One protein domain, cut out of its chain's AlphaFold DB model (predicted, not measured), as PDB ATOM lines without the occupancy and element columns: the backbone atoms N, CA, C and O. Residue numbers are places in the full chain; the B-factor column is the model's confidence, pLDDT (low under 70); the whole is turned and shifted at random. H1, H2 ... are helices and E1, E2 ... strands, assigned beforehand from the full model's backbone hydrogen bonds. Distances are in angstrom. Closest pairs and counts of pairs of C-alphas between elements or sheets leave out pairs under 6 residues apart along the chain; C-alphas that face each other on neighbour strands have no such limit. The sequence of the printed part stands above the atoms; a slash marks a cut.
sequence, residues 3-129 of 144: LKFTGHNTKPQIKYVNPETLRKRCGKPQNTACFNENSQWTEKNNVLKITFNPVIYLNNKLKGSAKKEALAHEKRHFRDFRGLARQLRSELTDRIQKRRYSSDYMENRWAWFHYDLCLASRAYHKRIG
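Overview. This is residues 3 to 129 of the 144 residues of an uncharacterized protein of Candidatus Thiomargarita nelsonii (UniProt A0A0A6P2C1). Two small three-stranded sheets join end to end into one long ribbon, and the long helix H2 runs lengthwise over one face of both. H3 folds back from the end of H2 to make a helical hairpin and covers the E4 side of one sheet, while short H1 packs on the opposite face of the other sheet. The printed part has 127 residues with three named helices and six named strands, in the order E1 E2 H1 E3 E4 E5 E6 H2 H3; the sheets, E1 E5 E4 and E2 E6 E3, are both mixed, and the class is mixed, helices and strands. It is elongated, spanning 52 by 30 by 22 A, and only just compact, close to loose, with a radius of gyration of the C-alphas of 16.3 A.

Arrangement. In one sheet, E5, residues 47 to 52, is the inner strand; E1, residues 3 to 6, is parallel to it, with N 4 and O 48 2.8 A apart, and E4, residues 39 to 44, antiparallel, with N 49 and O 42 2.8 A apart. E4 and E5 form a hairpin. E5 runs on into E6, residues 55 to 59, at 21 degrees, and E3, residues 33 to 36, runs on into E4 at 12 degrees. E6 is the inner strand of the second sheet, parallel to E2, residues 13 to 17, with N 15 and O 56 2.8 A apart, and antiparallel to E3, with N 57 and O 34 2.8 A apart. H2, residues 64 to 97, is on both sheets and runs along the strands, at a height over the sheet of 7.3 A for E2 E6 E3 and 9.7 A for E1 E5 E4. The closest C-alphas of E3 and H2 are those of Phe 35 and Glu 74, 5.4 A apart. H3, residues 103 to 127, is on the same face of E1 E5 E4 as H2, two layers, a sheet with helices on one face. H2 and H3 touch, closest at the C-alphas of Phe 81 and Leu 117, 6.3 A apart, at a shallow tilt of 31 degrees, opposite ways; H2 does so with residues 77 to 88 alone, H3 with residues 113 to 121 alone. H1, residues 19 to 26, and H2 are on opposite faces of E2 E6 E3, three layers, helices on both faces of a sheet; the closest C-alphas of H1 and E6 are those of Pro 19 and Asn 59, 6.0 A apart. H1 is apart from H2 and H3. Every O i to N i+4 pair is within hydrogen-bond range in H1, H2 and H3.

Along the chain. E1 begins at C-alpha 3, (-17.139, 47.540, -33.110). H2 measures 49.7 A from first to last C-alpha, H3 36.2 A, E4 16.9 A and E5 16.3 A. H3 ends at C-alpha 127, (-3.110, 33.430, -62.575).

Size, cuts and confidence. The C-alphas farthest apart, those of Gly 64 and Arg 99, are 52.7 A apart. The printed part has no cut, and no link is long. Mean pLDDT of the printed part is 93.4; residues 27 to 30 are under 70.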
ATOM      1  N   LEU A   3     -17.712  48.639 -32.328       96.69
ATOM      2  CA  LEU A   3     -17.139  47.540 -33.110       96.69
ATOM      3  C   LEU A   3     -16.028  46.826 -32.325       96.69
ATOM      4  O   LEU A   3     -15.056  47.453 -31.907       96.69
ATOM      5  N   LYS A   4     -16.134  45.502 -32.178       97.06
ATOM      6  CA  LYS A   4     -15.055  44.616 -31.714       97.06
ATOM      7  C   LYS A   4     -14.631  43.704 -32.863       97.06
ATOM      8  O   LYS A   4     -15.366  42.794 -33.222       97.06
ATOM      9  N   PHE A   5     -13.447  43.931 -33.428       96.94
ATOM     10  CA  PHE A   5     -12.981  43.239 -34.636       96.94
ATOM     11  C   PHE A   5     -11.620  42.570 -34.392       96.94
ATOM     12  O   PHE A   5     -10.597  43.251 -34.285       96.94
ATOM     13  N   THR A   6     -11.588  41.241 -34.277       96.62
ATOM     14  CA  THR A   6     -10.416  40.487 -33.786       96.62
ATOM     15  C   THR A   6      -9.957  39.399 -34.759       96.62
ATOM     16  O   THR A   6     -10.704  38.966 -35.628       96.62
ATOM     17  N   GLY A   7      -8.691  38.976 -34.659       93.81
ATOM     18  CA  GLY A   7      -8.159  37.815 -35.391       93.81
ATOM     19  C   GLY A   7      -7.732  38.041 -36.849       93.81
ATOM     20  O   GLY A   7      -6.834  37.363 -37.331       93.81
ATOM     21  N   HIS A   8      -8.270  39.053 -37.535       92.06
ATOM     22  CA  HIS A   8      -7.936  39.375 -38.936       92.06
ATOM     23  C   HIS A   8      -6.449  39.675 -39.221       92.06
ATOM     24  O   HIS A   8      -5.991  39.505 -40.347       92.06
ATOM     25  N   ASN A   9      -5.685  40.144 -38.228       91.62
ATOM     26  CA  ASN A   9      -4.240  40.387 -38.360       91.62
ATOM     27  C   ASN A   9      -3.383  39.259 -37.765       91.62
ATOM     28  O   ASN A   9      -2.159  39.287 -37.916       91.62
ATOM     29  N   THR A  10      -3.997  38.284 -37.095       92.69
ATOM     30  CA  THR A  10      -3.283  37.166 -36.480       92.69
ATOM     31  C   THR A  10      -2.788  36.234 -37.579       92.69
ATOM     32  O   THR A  10      -3.536  35.890 -38.492       92.69
ATOM     33  N   LYS A  11      -1.511  35.834 -37.514       93.31
ATOM     34  CA  LYS A  11      -0.962  34.845 -38.453       93.31
ATOM     35  C   LYS A  11      -1.783  33.548 -38.359       93.31
ATOM     36  O   LYS A  11      -2.133  33.157 -37.244       93.31
ATOM     37  N   PRO A  12      -2.064  32.870 -39.485       94.69
ATOM     38  CA  PRO A  12      -2.845  31.649 -39.456       94.69
ATOM     39  C   PRO A  12      -2.113  30.560 -38.674       94.69
ATOM     40  O   PRO A  12      -0.901  30.383 -38.834       94.69
ATOM     41  N   GLN A  13      -2.851  29.801 -37.867       95.56
ATOM     42  CA  GLN A  13      -2.315  28.580 -37.268       95.56
ATOM     43  C   GLN A  13      -2.097  27.533 -38.360       95.56
ATOM     44  O   GLN A  13      -2.978  27.319 -39.188       95.56
ATOM     45  N   ILE A  14      -0.951  26.856 -38.357       96.12
ATOM     46  CA  ILE A  14      -0.671  25.780 -39.314       96.12
ATOM     47  C   ILE A  14      -1.001  24.446 -38.646       96.12
ATOM     48  O   ILE A  14      -0.412  24.109 -37.621       96.12
ATOM     49  N   LYS A  15      -1.926  23.681 -39.231       95.38
ATOM     50  CA  LYS A  15      -2.331  22.355 -38.750       95.38
ATOM     51  C   LYS A  15      -1.999  21.295 -39.790       95.38
ATOM     52  O   LYS A  15      -2.439  21.378 -40.931       95.38
ATOM     53  N   TYR A  16      -1.249  20.280 -39.376       94.19
ATOM     54  CA  TYR A  16      -0.959  19.117 -40.207       94.19
ATOM     55  C   TYR A  16      -2.003  18.046 -39.948       94.19
ATOM     56  O   TYR A  16      -2.208  17.640 -38.807       94.19
ATOM     57  N   VAL A  17      -2.681  17.611 -41.000       93.38
ATOM     58  CA  VAL A  17      -3.827  16.710 -40.894       93.38
ATOM     59  C   VAL A  17      -3.779  15.648 -41.988       93.38
ATOM     60  O   VAL A  17      -3.081  15.802 -42.991       93.38
ATOM     61  N   ASN A  18      -4.514  14.557 -41.792       91.00
ATOM     62  CA  ASN A  18      -4.669  13.535 -42.822       91.00
ATOM     63  C   ASN A  18      -5.588  14.033 -43.972       91.00
ATOM     64  O   ASN A  18      -6.348  14.993 -43.789       91.00
ATOM     65  N   PRO A  19      -5.549  13.393 -45.158       86.81
ATOM     66  CA  PRO A  19      -6.374  13.790 -46.305       86.81
ATOM     67  C   PRO A  19      -7.887  13.792 -46.037       86.81
ATOM     68  O   PRO A  19      -8.609  14.629 -46.570       86.81
ATOM     69  N   GLU A  20      -8.383  12.892 -45.188       87.25
ATOM     70  CA  GLU A  20      -9.806  12.838 -44.831       87.25
ATOM     71  C   GLU A  20     -10.251  14.075 -44.048       87.25
ATOM     72  O   GLU A  20     -11.301  14.656 -44.325       87.25
ATOM     73  N   THR A  21      -9.428  14.520 -43.098       87.75
ATOM     74  CA  THR A  21      -9.683  15.741 -42.332       87.75
ATOM     75  C   THR A  21      -9.609  16.971 -43.230       87.75
ATOM     76  O   THR A  21     -10.429  17.871 -43.065       87.75
ATOM     77  N   LEU A  22      -8.689  17.006 -44.206       87.25
ATOM     78  CA  LEU A  22      -8.664  18.071 -45.216       87.25
ATOM     79  C   LEU A  22      -9.983  18.143 -45.978       87.25
ATOM     80  O   LEU A  22     -10.615  19.193 -45.991       87.25
ATOM     81  N   ARG A  23     -10.460  17.027 -46.534       84.69
ATOM     82  CA  ARG A  23     -11.738  17.004 -47.266       84.69
ATOM     83  C   ARG A  23     -12.894  17.536 -46.420       84.69
ATOM     84  O   ARG A  23     -13.646  18.389 -46.884       84.69
ATOM     85  N   LYS A  24     -12.987  17.099 -45.158       85.88
ATOM     86  CA  LYS A  24     -14.018  17.564 -44.214       85.88
ATOM     87  C   LYS A  24     -13.921  19.062 -43.901       85.88
ATOM     88  O   LYS A  24     -14.946  19.694 -43.675       85.88
ATOM     89  N   ARG A  25     -12.714  19.632 -43.847       84.56
ATOM     90  CA  ARG A  25     -12.489  21.042 -43.469       84.56
ATOM     91  C   ARG A  25     -12.518  22.015 -44.647       84.56
ATOM     92  O   ARG A  25     -12.782  23.191 -44.421       84.56
ATOM     93  N   CYS A  26     -12.241  21.536 -45.856       77.44
ATOM     94  CA  CYS A  26     -12.013  22.373 -47.033       77.44
ATOM     95  C   CYS A  26     -13.107  22.231 -48.114       77.44
ATOM     96  O   CYS A  26     -13.064  22.924 -49.125       77.44
ATOM     97  N   GLY A  27     -14.092  21.342 -47.927       65.69
ATOM     98  CA  GLY A  27     -15.326  21.308 -48.729       65.69
ATOM     99  C   GLY A  27     -15.186  20.821 -50.179       65.69
ATOM    100  O   GLY A  27     -16.152  20.882 -50.934       65.69
ATOM    101  N   LYS A  28     -14.012  20.324 -50.584       63.94
ATOM    102  CA  LYS A  28     -13.717  19.751 -51.911       63.94
ATOM    103  C   LYS A  28     -12.699  18.610 -51.772       63.94
ATOM    104  O   LYS A  28     -12.024  18.536 -50.739       63.94
ATOM    105  N   PRO A  29     -12.529  17.729 -52.779       59.81
ATOM    106  CA  PRO A  29     -11.419  16.779 -52.817       59.81
ATOM    107  C   PRO A  29     -10.078  17.519 -52.987       59.81
ATOM    108  O   PRO A  29      -9.490  17.553 -54.061       59.81
ATOM    109  N   GLN A  30      -9.590  18.131 -51.908       66.50
ATOM    110  CA  GLN A  30      -8.257  18.712 -51.814       66.50
ATOM    111  C   GLN A  30      -7.335  17.732 -51.094       66.50
ATOM    112  O   GLN A  30      -7.595  17.314 -49.966       66.50
ATOM    113  N   ASN A  31      -6.242  17.368 -51.763       71.06
ATOM    114  CA  ASN A  31      -5.244  16.441 -51.229       71.06
ATOM    115  C   ASN A  31      -3.974  17.162 -50.741       71.06
ATOM    116  O   ASN A  31      -3.054  16.501 -50.268       71.06
ATOM    117  N   THR A  32      -3.888  18.489 -50.858       88.19
ATOM    118  CA  THR A  32      -2.664  19.256 -50.580       88.19
ATOM    119  C   THR A  32      -2.806  20.150 -49.354       88.19
ATOM    120  O   THR A  32      -2.154  19.899 -48.338       88.19
ATOM    121  N   ALA A  33      -3.643  21.182 -49.428       91.50
ATOM    122  CA  ALA A  33      -3.786  22.183 -48.382       91.50
ATOM    123  C   ALA A  33      -5.083  22.985 -48.533       91.50
ATOM    124  O   ALA A  33      -5.703  22.937 -49.594       91.50
ATOM    125  N   CYS A  34      -5.465  23.715 -47.482       92.38
ATOM    126  CA  CYS A  34      -6.462  24.776 -47.580       92.38
ATOM    127  C   CYS A  34      -6.316  25.833 -46.485       92.38
ATOM    128  O   CYS A  34      -5.948  25.540 -45.341       92.38
ATOM    129  N   PHE A  35      -6.659  27.064 -46.835       94.38
ATOM    130  CA  PHE A  35      -6.867  28.171 -45.922       94.38
ATOM    131  C   PHE A  35      -8.345  28.256 -45.527       94.38
ATOM    132  O   PHE A  35      -9.231  28.180 -46.372       94.38
ATOM    133  N   ASN A  36      -8.600  28.434 -44.234       92.69
ATOM    134  CA  ASN A  36      -9.929  28.647 -43.678       92.69
ATOM    135  C   ASN A  36      -9.852  29.816 -42.692       92.69
ATOM    136  O   ASN A  36      -9.083  29.780 -41.729       92.69
ATOM    137  N   GLU A  37     -10.622  30.871 -42.930       92.62
ATOM    138  CA  GLU A  37     -10.629  32.072 -42.098       92.62
ATOM    139  C   GLU A  37     -11.413  31.904 -40.784       92.62
ATOM    140  O   GLU A  37     -11.238  32.719 -39.871       92.62
ATOM    141  N   ASN A  38     -12.230  30.844 -40.690       91.62
ATOM    142  CA  ASN A  38     -13.064  30.440 -39.556       91.62
ATOM    143  C   ASN A  38     -13.680  31.655 -38.859       91.62
ATOM    144  O   ASN A  38     -13.257  32.076 -37.773       91.62
ATOM    145  N   SER A  39     -14.614  32.274 -39.573       93.50
ATOM    146  CA  SER A  39     -15.162  33.575 -39.243       93.50
ATOM    147  C   SER A  39     -16.553  33.479 -38.632       93.50
ATOM    148  O   SER A  39     -17.361  32.627 -38.986       93.50
ATOM    149  N   GLN A  40     -16.838  34.383 -37.701       95.56
ATOM    150  CA  GLN A  40     -18.159  34.539 -37.101       95.56
ATOM    151  C   GLN A  40     -18.394  35.994 -36.718       95.56
ATOM    152  O   GLN A  40     -17.452  36.719 -36.368       95.56
ATOM    153  N   TRP A  41     -19.658  36.398 -36.719       96.69
ATOM    154  CA  TRP A  41     -20.076  37.678 -36.177       96.69
ATOM    155  C   TRP A  41     -21.289  37.510 -35.265       96.69
ATOM    156  O   TRP A  41     -22.078  36.584 -35.428       96.69
ATOM    157  N   THR A  42     -21.397  38.387 -34.274       96.88
ATOM    158  CA  THR A  42     -22.543  38.472 -33.372       96.88
ATOM    159  C   THR A  42     -22.832  39.923 -33.026       96.88
ATOM    160  O   THR A  42     -21.931  40.766 -32.985       96.88
ATOM    161  N   GLU A  43     -24.091  40.206 -32.724       95.81
ATOM    162  CA  GLU A  43     -24.535  41.508 -32.249       95.81
ATOM    163  C   GLU A  43     -25.199  41.336 -30.879       95.81
ATOM    164  O   GLU A  43     -26.152  40.576 -30.730       95.81
ATOM    165  N   LYS A  44     -24.654  41.982 -29.838       95.25
ATOM    166  CA  LYS A  44     -25.222  41.937 -28.479       95.25
ATOM    167  C   LYS A  44     -24.896  43.214 -27.717       95.25
ATOM    168  O   LYS A  44     -23.766  43.693 -27.778       95.25
ATOM    169  N   ASN A  45     -25.858  43.748 -26.961       93.88
ATOM    170  CA  ASN A  45     -25.677  44.926 -26.098       93.88
ATOM    171  C   ASN A  45     -25.049  46.126 -26.840       93.88
ATOM    172  O   ASN A  45     -24.108  46.744 -26.341       93.88
ATOM    173  N   ASN A  46     -25.534  46.435 -28.052       92.56
ATOM    174  CA  ASN A  46     -25.022  47.529 -28.893       92.56
ATOM    175  C   ASN A  46     -23.526  47.377 -29.268       92.56
ATOM    176  O   ASN A  46     -22.824  48.366 -29.520       92.56
ATOM    177  N   VAL A  47     -23.024  46.139 -29.291       96.50
ATOM    178  CA  VAL A  47     -21.677  45.776 -29.734       96.50
ATOM    179  C   VAL A  47     -21.776  44.789 -30.890       96.50
ATOM    180  O   VAL A  47     -22.262  43.673 -30.711       96.50
ATOM    181  N   LEU A  48     -21.237  45.181 -32.044       97.56
ATOM    182  CA  LEU A  48     -20.964  44.274 -33.152       97.56
ATOM    183  C   LEU A  48     -19.602  43.624 -32.915       97.56
ATOM    184  O   LEU A  48     -18.575  44.312 -32.873       97.56
ATOM    185  N   LYS A  49     -19.578  42.303 -32.748       97.94
ATOM    186  CA  LYS A  49     -18.355  41.516 -32.596       97.94
ATOM    187  C   LYS A  49     -18.126  40.688 -33.852       97.94
ATOM    188  O   LYS A  49     -18.973  39.889 -34.213       97.94
ATOM    189  N   ILE A  50     -16.949  40.811 -34.454       97.88
ATOM    190  CA  ILE A  50     -16.491  39.969 -35.563       97.88
ATOM    191  C   ILE A  50     -15.175  39.322 -35.153       97.88
ATOM    192  O   ILE A  50     -14.238  40.004 -34.729       97.88
ATOM    193  N   THR A  51     -15.122  37.997 -35.244       97.75
ATOM    194  CA  THR A  51     -13.967  37.190 -34.843       97.75
ATOM    195  C   THR A  51     -13.534  36.312 -36.005       97.75
ATOM    196  O   THR A  51     -14.348  35.583 -36.564       97.75
ATOM    197  N   PHE A  52     -12.244  36.358 -36.322       97.38
ATOM    198  CA  PHE A  52     -11.600  35.465 -37.282       97.38
ATOM    199  C   PHE A  52     -10.617  34.550 -36.560       97.38
ATOM    200  O   PHE A  52      -9.864  35.012 -35.704       97.38
ATOM    201  N   ASN A  53     -10.578  33.278 -36.936       96.19
ATOM    202  CA  ASN A  53      -9.612  32.316 -36.414       96.19
ATOM    203  C   ASN A  53      -8.893  31.641 -37.585       96.19
ATOM    204  O   ASN A  53      -9.134  30.464 -37.840       96.19
ATOM    205  N   PRO A  54      -8.029  32.370 -38.315       95.56
ATOM    206  CA  PRO A  54      -7.440  31.868 -39.546       95.56
ATOM    207  C   PRO A  54      -6.579  30.620 -39.296       95.56
ATOM    208  O   PRO A  54      -5.703  30.605 -38.426       95.56
ATOM    209  N   VAL A  55      -6.805  29.574 -40.088       95.94
ATOM    210  CA  VAL A  55      -6.085  28.298 -40.041       95.94
ATOM    211  C   VAL A  55      -5.663  27.899 -41.450       95.94
ATOM    212  O   VAL A  55      -6.422  28.029 -42.405       95.94
ATOM    213  N   ILE A  56      -4.444  27.385 -41.571       96.19
ATOM    214  CA  ILE A  56      -3.956  26.682 -42.754       96.19
ATOM    215  C   ILE A  56      -3.883  25.198 -42.407       96.19
ATOM    216  O   ILE A  56      -3.108  24.798 -41.535       96.19
ATOM    217  N   TYR A  57      -4.666  24.382 -43.101       95.38
ATOM    218  CA  TYR A  57      -4.574  22.931 -43.039       95.38
ATOM    219  C   TYR A  57      -3.620  22.440 -44.129       95.38
ATOM    220  O   TYR A  57      -3.768  22.800 -45.292       95.38
ATOM    221  N   LEU A  58      -2.640  21.616 -43.762       95.12
ATOM    222  CA  LEU A  58      -1.686  20.990 -44.680       95.12
ATOM    223  C   LEU A  58      -1.774  19.473 -44.570       95.12
ATOM    224  O   LEU A  58      -1.848  18.931 -43.466       95.12
ATOM    225  N   ASN A  59      -1.686  18.783 -45.705       94.06
ATOM    226  CA  ASN A  59      -1.588  17.331 -45.715       94.06
ATOM    227  C   ASN A  59      -0.266  16.913 -45.052       94.06
ATOM    228  O   ASN A  59       0.821  17.297 -45.493       94.06
ATOM    229  N   ASN A  60      -0.362  16.112 -43.991       93.38
ATOM    230  CA  ASN A  60       0.785  15.622 -43.229       93.38
ATOM    231  C   ASN A  60       1.732  14.718 -44.043       93.38
ATOM    232  O   ASN A  60       2.877  14.530 -43.639       93.38
ATOM    233  N   LYS A  61       1.289  14.201 -45.195       93.12
ATOM    234  CA  LYS A  61       2.109  13.410 -46.122       93.12
ATOM    235  C   LYS A  61       2.983  14.257 -47.058       93.12
ATOM    236  O   LYS A  61       3.865  13.700 -47.704       93.12
ATOM    237  N   LEU A  62       2.775  15.578 -47.150       92.12
ATOM    238  CA  LEU A  62       3.589  16.446 -48.011       92.12
ATOM    239  C   LEU A  62       5.012  16.614 -47.465       92.12
ATOM    240  O   LEU A  62       5.216  16.895 -46.281       92.12
ATOM    241  N   LYS A  63       6.002  16.521 -48.354       93.50
ATOM    242  CA  LYS A  63       7.432  16.674 -48.046       93.50
ATOM    243  C   LYS A  63       8.097  17.664 -49.010       93.50
ATOM    244  O   LYS A  63       7.510  18.038 -50.022       93.50
ATOM    245  N   GLY A  64       9.315  18.096 -48.678       94.81
ATOM    246  CA  GLY A  64      10.187  18.853 -49.585       94.81
ATOM    247  C   GLY A  64       9.562  20.126 -50.175       94.81
ATOM    248  O   GLY A  64       8.955  20.923 -49.454       94.81
ATOM    249  N   SER A  65       9.743  20.313 -51.486       94.25
ATOM    250  CA  SER A  65       9.220  21.447 -52.265       94.25
ATOM    251  C   SER A  65       7.696  21.521 -52.233       94.25
ATOM    252  O   SER A  65       7.159  22.579 -51.919       94.25
ATOM    253  N   ALA A  66       7.002  20.392 -52.400       92.75
ATOM    254  CA  ALA A  66       5.540  20.343 -52.416       92.75
ATOM    255  C   ALA A  66       4.916  20.916 -51.129       92.75
ATOM    256  O   ALA A  66       3.926  21.646 -51.169       92.75
ATOM    257  N   LYS A  67       5.527  20.652 -49.965       94.50
ATOM    258  CA  LYS A  67       5.094  21.250 -48.691       94.50
ATOM    259  C   LYS A  67       5.299  22.769 -48.665       94.50
ATOM    260  O   LYS A  67       4.443  23.492 -48.152       94.50
ATOM    261  N   LYS A  68       6.436  23.256 -49.173       95.44
ATOM    262  CA  LYS A  68       6.754  24.693 -49.216       95.44
ATOM    263  C   LYS A  68       5.812  25.436 -50.163       95.44
ATOM    264  O   LYS A  68       5.304  26.488 -49.787       95.44
ATOM    265  N   GLU A  69       5.552  24.870 -51.335       94.75
ATOM    266  CA  GLU A  69       4.644  25.414 -52.348       94.75
ATOM    267  C   GLU A  69       3.204  25.467 -51.842       94.75
ATOM    268  O   GLU A  69       2.583  26.526 -51.898       94.75
ATOM    269  N   ALA A  70       2.706  24.378 -51.250       94.19
ATOM    270  CA  ALA A  70       1.375  24.347 -50.651       94.19
ATOM    271  C   ALA A  70       1.233  25.403 -49.542       94.19
ATOM    272  O   ALA A  70       0.287  26.185 -49.530       94.19
ATOM    273  N   LEU A  71       2.217  25.514 -48.643       96.25
ATOM    274  CA  LEU A  71       2.194  26.549 -47.609       96.25
ATOM    275  C   LEU A  71       2.261  27.969 -48.197       96.25
ATOM    276  O   LEU A  71       1.617  28.879 -47.674       96.25
ATOM    277  N   ALA A  72       3.054  28.190 -49.247       96.38
ATOM    278  CA  ALA A  72       3.133  29.485 -49.920       96.38
ATOM    279  C   ALA A  72       1.802  29.851 -50.595       96.38
ATOM    280  O   ALA A  72       1.364  30.997 -50.478       96.38
ATOM    281  N   HIS A  73       1.138  28.871 -51.215       95.38
ATOM    282  CA  HIS A  73      -0.194  29.008 -51.795       95.38
ATOM    283  C   HIS A  73      -1.218  29.425 -50.733       95.38
ATOM    284  O   HIS A  73      -1.869  30.455 -50.884       95.38
ATOM    285  N   GLU A  74      -1.300  28.720 -49.603       96.00
ATOM    286  CA  GLU A  74      -2.275  29.067 -48.558       96.00
ATOM    287  C   GLU A  74      -1.960  30.399 -47.858       96.00
ATOM    288  O   GLU A  74      -2.855  31.150 -47.464       96.00
ATOM    289  N   LYS A  75      -0.678  30.768 -47.753       96.56
ATOM    290  CA  LYS A  75      -0.283  32.108 -47.290       96.56
ATOM    291  C   LYS A  75      -0.728  33.214 -48.247       96.56
ATOM    292  O   LYS A  75      -0.885  34.354 -47.796       96.56
ATOM    293  N   ARG A  76      -0.898  32.920 -49.542       96.06
ATOM    294  CA  ARG A  76      -1.453  33.881 -50.496       96.06
ATOM    295  C   ARG A  76      -2.931  34.130 -50.204       96.06
ATOM    296  O   ARG A  76      -3.281  35.289 -50.007       96.06
ATOM    297  N   HIS A  77      -3.729  33.077 -50.030       96.00
ATOM    298  CA  HIS A  77      -5.137  33.201 -49.624       96.00
ATOM    299  C   HIS A  77      -5.300  33.985 -48.323       96.00
ATOM    300  O   HIS A  77      -6.091  34.922 -48.260       96.00
ATOM    301  N   PHE A  78      -4.471  33.704 -47.310       96.75
ATOM    302  CA  PHE A  78      -4.479  34.486 -46.068       96.75
ATOM    303  C   PHE A  78      -4.184  35.979 -46.295       96.75
ATOM    304  O   PHE A  78      -4.751  36.843 -45.623       96.75
ATOM    305  N   ARG A  79      -3.284  36.316 -47.227       96.94
ATOM    306  CA  ARG A  79      -2.960  37.713 -47.549       96.94
ATOM    307  C   ARG A  79      -4.157  38.427 -48.164       96.94
ATOM    308  O   ARG A  79      -4.442  39.553 -47.752       96.94
ATOM    309  N   ASP A  80      -4.820  37.778 -49.115       96.88
ATOM    310  CA  ASP A  80      -5.993  38.320 -49.796       96.88
ATOM    311  C   ASP A  80      -7.156  38.476 -48.793       96.88
ATOM    312  O   ASP A  80      -7.725  39.565 -48.671       96.88
ATOM    313  N   PHE A  81      -7.379  37.471 -47.935       97.50
ATOM    314  CA  PHE A  81      -8.287  37.556 -46.785       97.50
ATOM    315  C   PHE A  81      -7.991  38.754 -45.881       97.50
ATOM    316  O   PHE A  81      -8.886  39.535 -45.560       97.50
ATOM    317  N   ARG A  82      -6.731  38.936 -45.471       97.38
ATOM    318  CA  ARG A  82      -6.346  40.025 -44.566       97.38
ATOM    319  C   ARG A  82      -6.635  41.396 -45.179       97.38
ATOM    320  O   ARG A  82      -6.995  42.317 -44.447       97.38
ATOM    321  N   GLY A  83      -6.465  41.542 -46.493       97.06
ATOM    322  CA  GLY A  83      -6.832  42.756 -47.223       97.06
ATOM    323  C   GLY A  83      -8.331  43.040 -47.129       97.06
ATOM    324  O   GLY A  83      -8.727  44.104 -46.652       97.06
ATOM    325  N   LEU A  84      -9.152  42.053 -47.486       97.50
ATOM    326  CA  LEU A  84     -10.613  42.159 -47.454       97.50
ATOM    327  C   LEU A  84     -11.154  42.385 -46.034       97.50
ATOM    328  O   LEU A  84     -12.027  43.223 -45.825       97.50
ATOM    329  N   ALA A  85     -10.598  41.712 -45.024       97.75
ATOM    330  CA  ALA A  85     -11.015  41.886 -43.635       97.75
ATOM    331  C   ALA A  85     -10.704  43.299 -43.107       97.75
ATOM    332  O   ALA A  85     -11.468  43.853 -42.315       97.75
ATOM    333  N   ARG A  86      -9.604  43.922 -43.553       97.25
ATOM    334  CA  ARG A  86      -9.292  45.323 -43.218       97.25
ATOM    335  C   ARG A  86     -10.267  46.294 -43.873       97.25
ATOM    336  O   ARG A  86     -10.702  47.229 -43.207       97.25
ATOM    337  N   GLN A  87     -10.631  46.051 -45.132       96.69
ATOM    338  CA  GLN A  87     -11.653  46.841 -45.825       96.69
ATOM    339  C   GLN A  87     -12.999  46.739 -45.102       96.69
ATOM    340  O   GLN A  87     -13.573  47.768 -44.755       96.69
ATOM    341  N   LEU A  88     -13.433  45.521 -44.756       97.19
ATOM    342  CA  LEU A  88     -14.658  45.293 -43.989       97.19
ATOM    343  C   LEU A  88     -14.645  46.046 -42.649       97.19
ATOM    344  O   LEU A  88     -15.619  46.708 -42.299       97.19
ATOM    345  N   ARG A  89     -13.534  45.993 -41.900       97.38
ATOM    346  CA  ARG A  89     -13.394  46.747 -40.645       97.38
ATOM    347  C   ARG A  89     -13.559  48.251 -40.863       97.38
ATOM    348  O   ARG A  89     -14.229  48.899 -40.062       97.38
ATOM    349  N   SER A  90     -12.925  48.796 -41.900       96.56
ATOM    350  CA  SER A  90     -13.000  50.223 -42.226       96.56
ATOM    351  C   SER A  90     -14.436  50.636 -42.553       96.56
ATOM    352  O   SER A  90     -14.952  51.583 -41.968       96.56
ATOM    353  N   GLU A  91     -15.099  49.875 -43.420       96.06
ATOM    354  CA  GLU A  91     -16.477  50.106 -43.864       96.06
ATOM    355  C   GLU A  91     -17.475  50.056 -42.697       96.06
ATOM    356  O   GLU A  91     -18.304  50.951 -42.526       96.06
ATOM    357  N   LEU A  92     -17.351  49.049 -41.826       96.75
ATOM    358  CA  LEU A  92     -18.183  48.928 -40.626       96.75
ATOM    359  C   LEU A  92     -17.943  50.064 -39.633       96.75
ATOM    360  O   LEU A  92     -18.891  50.556 -39.023       96.75
ATOM    361  N   THR A  93     -16.688  50.484 -39.470       97.00
ATOM    362  CA  THR A  93     -16.341  51.603 -38.586       97.00
ATOM    363  C   THR A  93     -17.007  52.890 -39.068       97.00
ATOM    364  O   THR A  93     -17.671  53.554 -38.273       97.00
ATOM    365  N   ASP A  94     -16.907  53.192 -40.365       96.62
ATOM    366  CA  ASP A  94     -17.521  54.373 -40.979       96.62
ATOM    367  C   ASP A  94     -19.049  54.378 -40.810       96.62
ATOM    368  O   ASP A  94     -19.632  55.355 -40.334       96.62
ATOM    369  N   ARG A  95     -19.714  53.253 -41.101       95.56
ATOM    370  CA  ARG A  95     -21.174  53.140 -40.948       95.56
ATOM    371  C   ARG A  95     -21.643  53.283 -39.512       95.56
ATOM    372  O   ARG A  95     -22.662  53.930 -39.270       95.56
ATOM    373  N   ILE A  96     -20.918  52.696 -38.562       96.00
ATOM    374  CA  ILE A  96     -21.225  52.832 -37.135       96.00
ATOM    375  C   ILE A  96     -21.076  54.296 -36.701       96.00
ATOM    376  O   ILE A  96     -21.956  54.812 -36.015       96.00
ATOM    377  N   GLN A  97     -20.011  54.982 -37.130       96.06
ATOM    378  CA  GLN A  97     -19.779  56.397 -36.816       96.06
ATOM    379  C   GLN A  97     -20.852  57.309 -37.423       96.06
ATOM    380  O   GLN A  97     -21.358  58.200 -36.744       96.06
ATOM    381  N   LYS A  98     -21.272  57.036 -38.664       96.31
ATOM    382  CA  LYS A  98     -22.329  57.779 -39.371       96.31
ATOM    383  C   LYS A  98     -23.753  57.376 -38.978       96.31
ATOM    384  O   LYS A  98     -24.698  57.890 -39.566       96.31
ATOM    385  N   ARG A  99     -23.926  56.457 -38.017       94.44
ATOM    386  CA  ARG A  99     -25.235  55.918 -37.593       94.44
ATOM    387  C   ARG A  99     -26.055  55.312 -38.754       94.44
ATOM    388  O   ARG A  99     -27.274  55.396 -38.757       94.44
ATOM    389  N   ARG A 100     -25.379  54.689 -39.729       94.12
ATOM    390  CA  ARG A 100     -25.965  54.025 -40.919       94.12
ATOM    391  C   ARG A 100     -25.873  52.494 -40.875       94.12
ATOM    392  O   ARG A 100     -26.028  51.829 -41.898       94.12
ATOM    393  N   TYR A 101     -25.514  51.934 -39.724       94.19
ATOM    394  CA  TYR A 101     -25.441  50.488 -39.535       94.19
ATOM    395  C   TYR A 101     -26.834  49.907 -39.249       94.19
ATOM    396  O   TYR A 101     -27.575  50.475 -38.448       94.19
ATOM    397  N   SER A 102     -27.130  48.749 -39.837       94.19
ATOM    398  CA  SER A 102     -28.250  47.874 -39.477       94.19
ATOM    399  C   SER A 102     -27.815  46.405 -39.528       94.19
ATOM    400  O   SER A 102     -26.830  46.068 -40.197       94.19
ATOM    401  N   SER A 103     -28.543  45.528 -38.837       93.56
ATOM    402  CA  SER A 103     -28.276  44.085 -38.856       93.56
ATOM    403  C   SER A 103     -28.490  43.488 -40.256       93.56
ATOM    404  O   SER A 103     -27.625  42.754 -40.724       93.56
ATOM    405  N   ASP A 104     -29.525  43.917 -40.989       94.19
ATOM    406  CA  ASP A 104     -29.761  43.521 -42.391       94.19
ATOM    407  C   ASP A 104     -28.581  43.879 -43.302       94.19
ATOM    408  O   ASP A 104     -28.160  43.105 -44.166       94.19
ATOM    409  N   TYR A 105     -28.000  45.065 -43.091       94.94
ATOM    410  CA  TYR A 105     -26.791  45.457 -43.797       94.94
ATOM    411  C   TYR A 105     -25.632  44.506 -43.463       94.94
ATOM    412  O   TYR A 105     -24.895  44.124 -44.370       94.94
ATOM    413  N   MET A 106     -25.461  44.113 -42.196       95.50
ATOM    414  CA  MET A 106     -24.383  43.214 -41.780       95.50
ATOM    415  C   MET A 106     -24.536  41.817 -42.383       95.50
ATOM    416  O   MET A 106     -23.560  41.287 -42.913       95.50
ATOM    417  N   GLU A 107     -25.741  41.245 -42.365       95.25
ATOM    418  CA  GLU A 107     -26.044  39.957 -43.000       95.25
ATOM    419  C   GLU A 107     -25.699  39.975 -44.490       95.25
ATOM    420  O   GLU A 107     -24.920  39.146 -44.974       95.25
ATOM    421  N   ASN A 108     -26.200  40.988 -45.202       95.75
ATOM    422  CA  ASN A 108     -25.921  41.172 -46.620       95.75
ATOM    423  C   ASN A 108     -24.414  41.361 -46.871       95.75
ATOM    424  O   ASN A 108     -23.803  40.693 -47.711       95.75
ATOM    425  N   ARG A 109     -23.767  42.240 -46.099       96.62
ATOM    426  CA  ARG A 109     -22.343  42.540 -46.251       96.62
ATOM    427  C   ARG A 109     -21.461  41.325 -45.979       96.62
ATOM    428  O   ARG A 109     -20.425  41.183 -46.637       96.62
ATOM    429  N   TRP A 110     -21.862  40.467 -45.045       96.50
ATOM    430  CA  TRP A 110     -21.168  39.227 -44.716       96.50
ATOM    431  C   TRP A 110     -21.215  38.221 -45.865       96.50
ATOM    432  O   TRP A 110     -20.178  37.673 -46.234       96.50
ATOM    433  N   ALA A 111     -22.378  38.040 -46.497       96.06
ATOM    434  CA  ALA A 111     -22.496  37.212 -47.698       96.06
ATOM    435  C   ALA A 111     -21.589  37.731 -48.829       96.06
ATOM    436  O   ALA A 111     -20.850  36.966 -49.451       96.06
ATOM    437  N   TRP A 112     -21.567  39.051 -49.038       97.44
ATOM    438  CA  TRP A 112     -20.669  39.679 -50.009       97.44
ATOM    439  C   TRP A 112     -19.188  39.549 -49.648       97.44
ATOM    440  O   TRP A 112     -18.368  39.380 -50.542       97.44
ATOM    441  N   PHE A 113     -18.828  39.580 -48.364       96.94
ATOM    442  CA  PHE A 113     -17.450  39.366 -47.919       96.94
ATOM    443  C   PHE A 113     -16.941  37.971 -48.308       96.94
ATOM    444  O   PHE A 113     -15.849  37.850 -48.864       96.94
ATOM    445  N   HIS A 114     -17.750  36.930 -48.099       95.19
ATOM    446  CA  HIS A 114     -17.423  35.562 -48.526       95.19
ATOM    447  C   HIS A 114     -17.345  35.422 -50.043       95.19
ATOM    448  O   HIS A 114     -16.454  34.755 -50.573       95.19
ATOM    449  N   TYR A 115     -18.235  36.103 -50.763       96.50
ATOM    450  CA  TYR A 115     -18.167  36.153 -52.216       96.50
ATOM    451  C   TYR A 115     -16.886  36.835 -52.719       96.50
ATOM    452  O   TYR A 115     -16.224  36.305 -53.611       96.50
ATOM    453  N   ASP A 116     -16.485  37.959 -52.118       97.25
ATOM    454  CA  ASP A 116     -15.240  38.660 -52.451       97.25
ATOM    455  C   ASP A 116     -14.003  37.790 -52.164       97.25
ATOM    456  O   ASP A 116     -13.071  37.764 -52.972       97.25
ATOM    457  N   LEU A 117     -14.002  37.033 -51.056       95.50
ATOM    458  CA  LEU A 117     -12.956  36.045 -50.759       95.50
ATOM    459  C   LEU A 117     -12.862  34.987 -51.862       95.50
ATOM    460  O   LEU A 117     -11.768  34.700 -52.351       95.50
ATOM    461  N   CYS A 118     -14.003  34.449 -52.300       94.94
ATOM    462  CA  CYS A 118     -14.036  33.490 -53.399       94.94
ATOM    463  C   CYS A 118     -13.514  34.102 -54.704       94.94
ATOM    464  O   CYS A 118     -12.716  33.478 -55.404       94.94
ATOM    465  N   LEU A 119     -13.912  35.335 -55.037       96.50
ATOM    466  CA  LEU A 119     -13.427  36.018 -56.237       96.50
ATOM    467  C   LEU A 119     -11.911  36.237 -56.202       96.50
ATOM    468  O   LEU A 119     -11.251  36.033 -57.224       96.50
ATOM    469  N   ALA A 120     -11.356  36.602 -55.044       96.69
ATOM    470  CA  ALA A 120      -9.915  36.737 -54.862       96.69
ATOM    471  C   ALA A 120      -9.193  35.391 -55.054       96.69
ATOM    472  O   ALA A 120      -8.216  35.330 -55.807       96.69
ATOM    473  N   SER A 121      -9.720  34.310 -54.462       94.06
ATOM    474  CA  SER A 121      -9.216  32.942 -54.663       94.06
ATOM    475  C   SER A 121      -9.230  32.553 -56.145       94.06
ATOM    476  O   SER A 121      -8.195  32.219 -56.722       94.06
ATOM    477  N   ARG A 122     -10.376  32.729 -56.817       94.06
ATOM    478  CA  ARG A 122     -10.555  32.477 -58.253       94.06
ATOM    479  C   ARG A 122      -9.570  33.264 -59.116       94.06
ATOM    480  O   ARG A 122      -9.018  32.708 -60.065       94.06
ATOM    481  N   ALA A 123      -9.365  34.548 -58.833       95.69
ATOM    482  CA  ALA A 123      -8.421  35.379 -59.577       95.69
ATOM    483  C   ALA A 123      -6.980  34.879 -59.410       95.69
ATOM    484  O   ALA A 123      -6.232  34.799 -60.388       95.69
ATOM    485  N   TYR A 124      -6.604  34.486 -58.191       95.44
ATOM    486  CA  TYR A 124      -5.302  33.893 -57.925       95.44
ATOM    487  C   TYR A 124      -5.126  32.551 -58.651       95.44
ATOM    488  O   TYR A 124      -4.131  32.382 -59.352       95.44
ATOM    489  N   HIS A 125      -6.100  31.640 -58.572       94.12
ATOM    490  CA  HIS A 125      -6.042  30.338 -59.247       94.12
ATOM    491  C   HIS A 125      -5.936  30.456 -60.762       94.12
ATOM    492  O   HIS A 125      -5.098  29.778 -61.354       94.12
ATOM    493  N   LYS A 126      -6.688  31.376 -61.380       93.50
ATOM    494  CA  LYS A 126      -6.538  31.688 -62.810       93.50
ATOM    495  C   LYS A 126      -5.106  32.091 -63.162       93.50
ATOM    496  O   LYS A 126      -4.572  31.627 -64.162       93.50
ATOM    497  N   ARG A 127      -4.474  32.933 -62.337       94.44
ATOM    498  CA  ARG A 127      -3.110  33.430 -62.575       94.44
ATOM    499  C   ARG A 127      -2.049  32.328 -62.514       94.44
ATOM    500  O   ARG A 127      -1.047  32.437 -63.208       94.44
ATOM    501  N   ILE A 128      -2.242  31.312 -61.676       92.12
ATOM    502  CA  ILE A 128      -1.269  30.220 -61.492       92.12
ATOM    503  C   ILE A 128      -1.640  28.935 -62.248       92.12
ATOM    504  O   ILE A 128      -1.017  27.905 -62.017       92.12
ATOM    505  N   GLY A 129      -2.667  28.969 -63.107       90.06
ATOM    506  CA  GLY A 129      -3.127  27.792 -63.852       90.06
ATOM    507  C   GLY A 129      -3.722  26.679 -62.976       90.06
ATOM    508  O   GLY A 129      -3.678  25.514 -63.358       90.06
TER     509      GLY A 129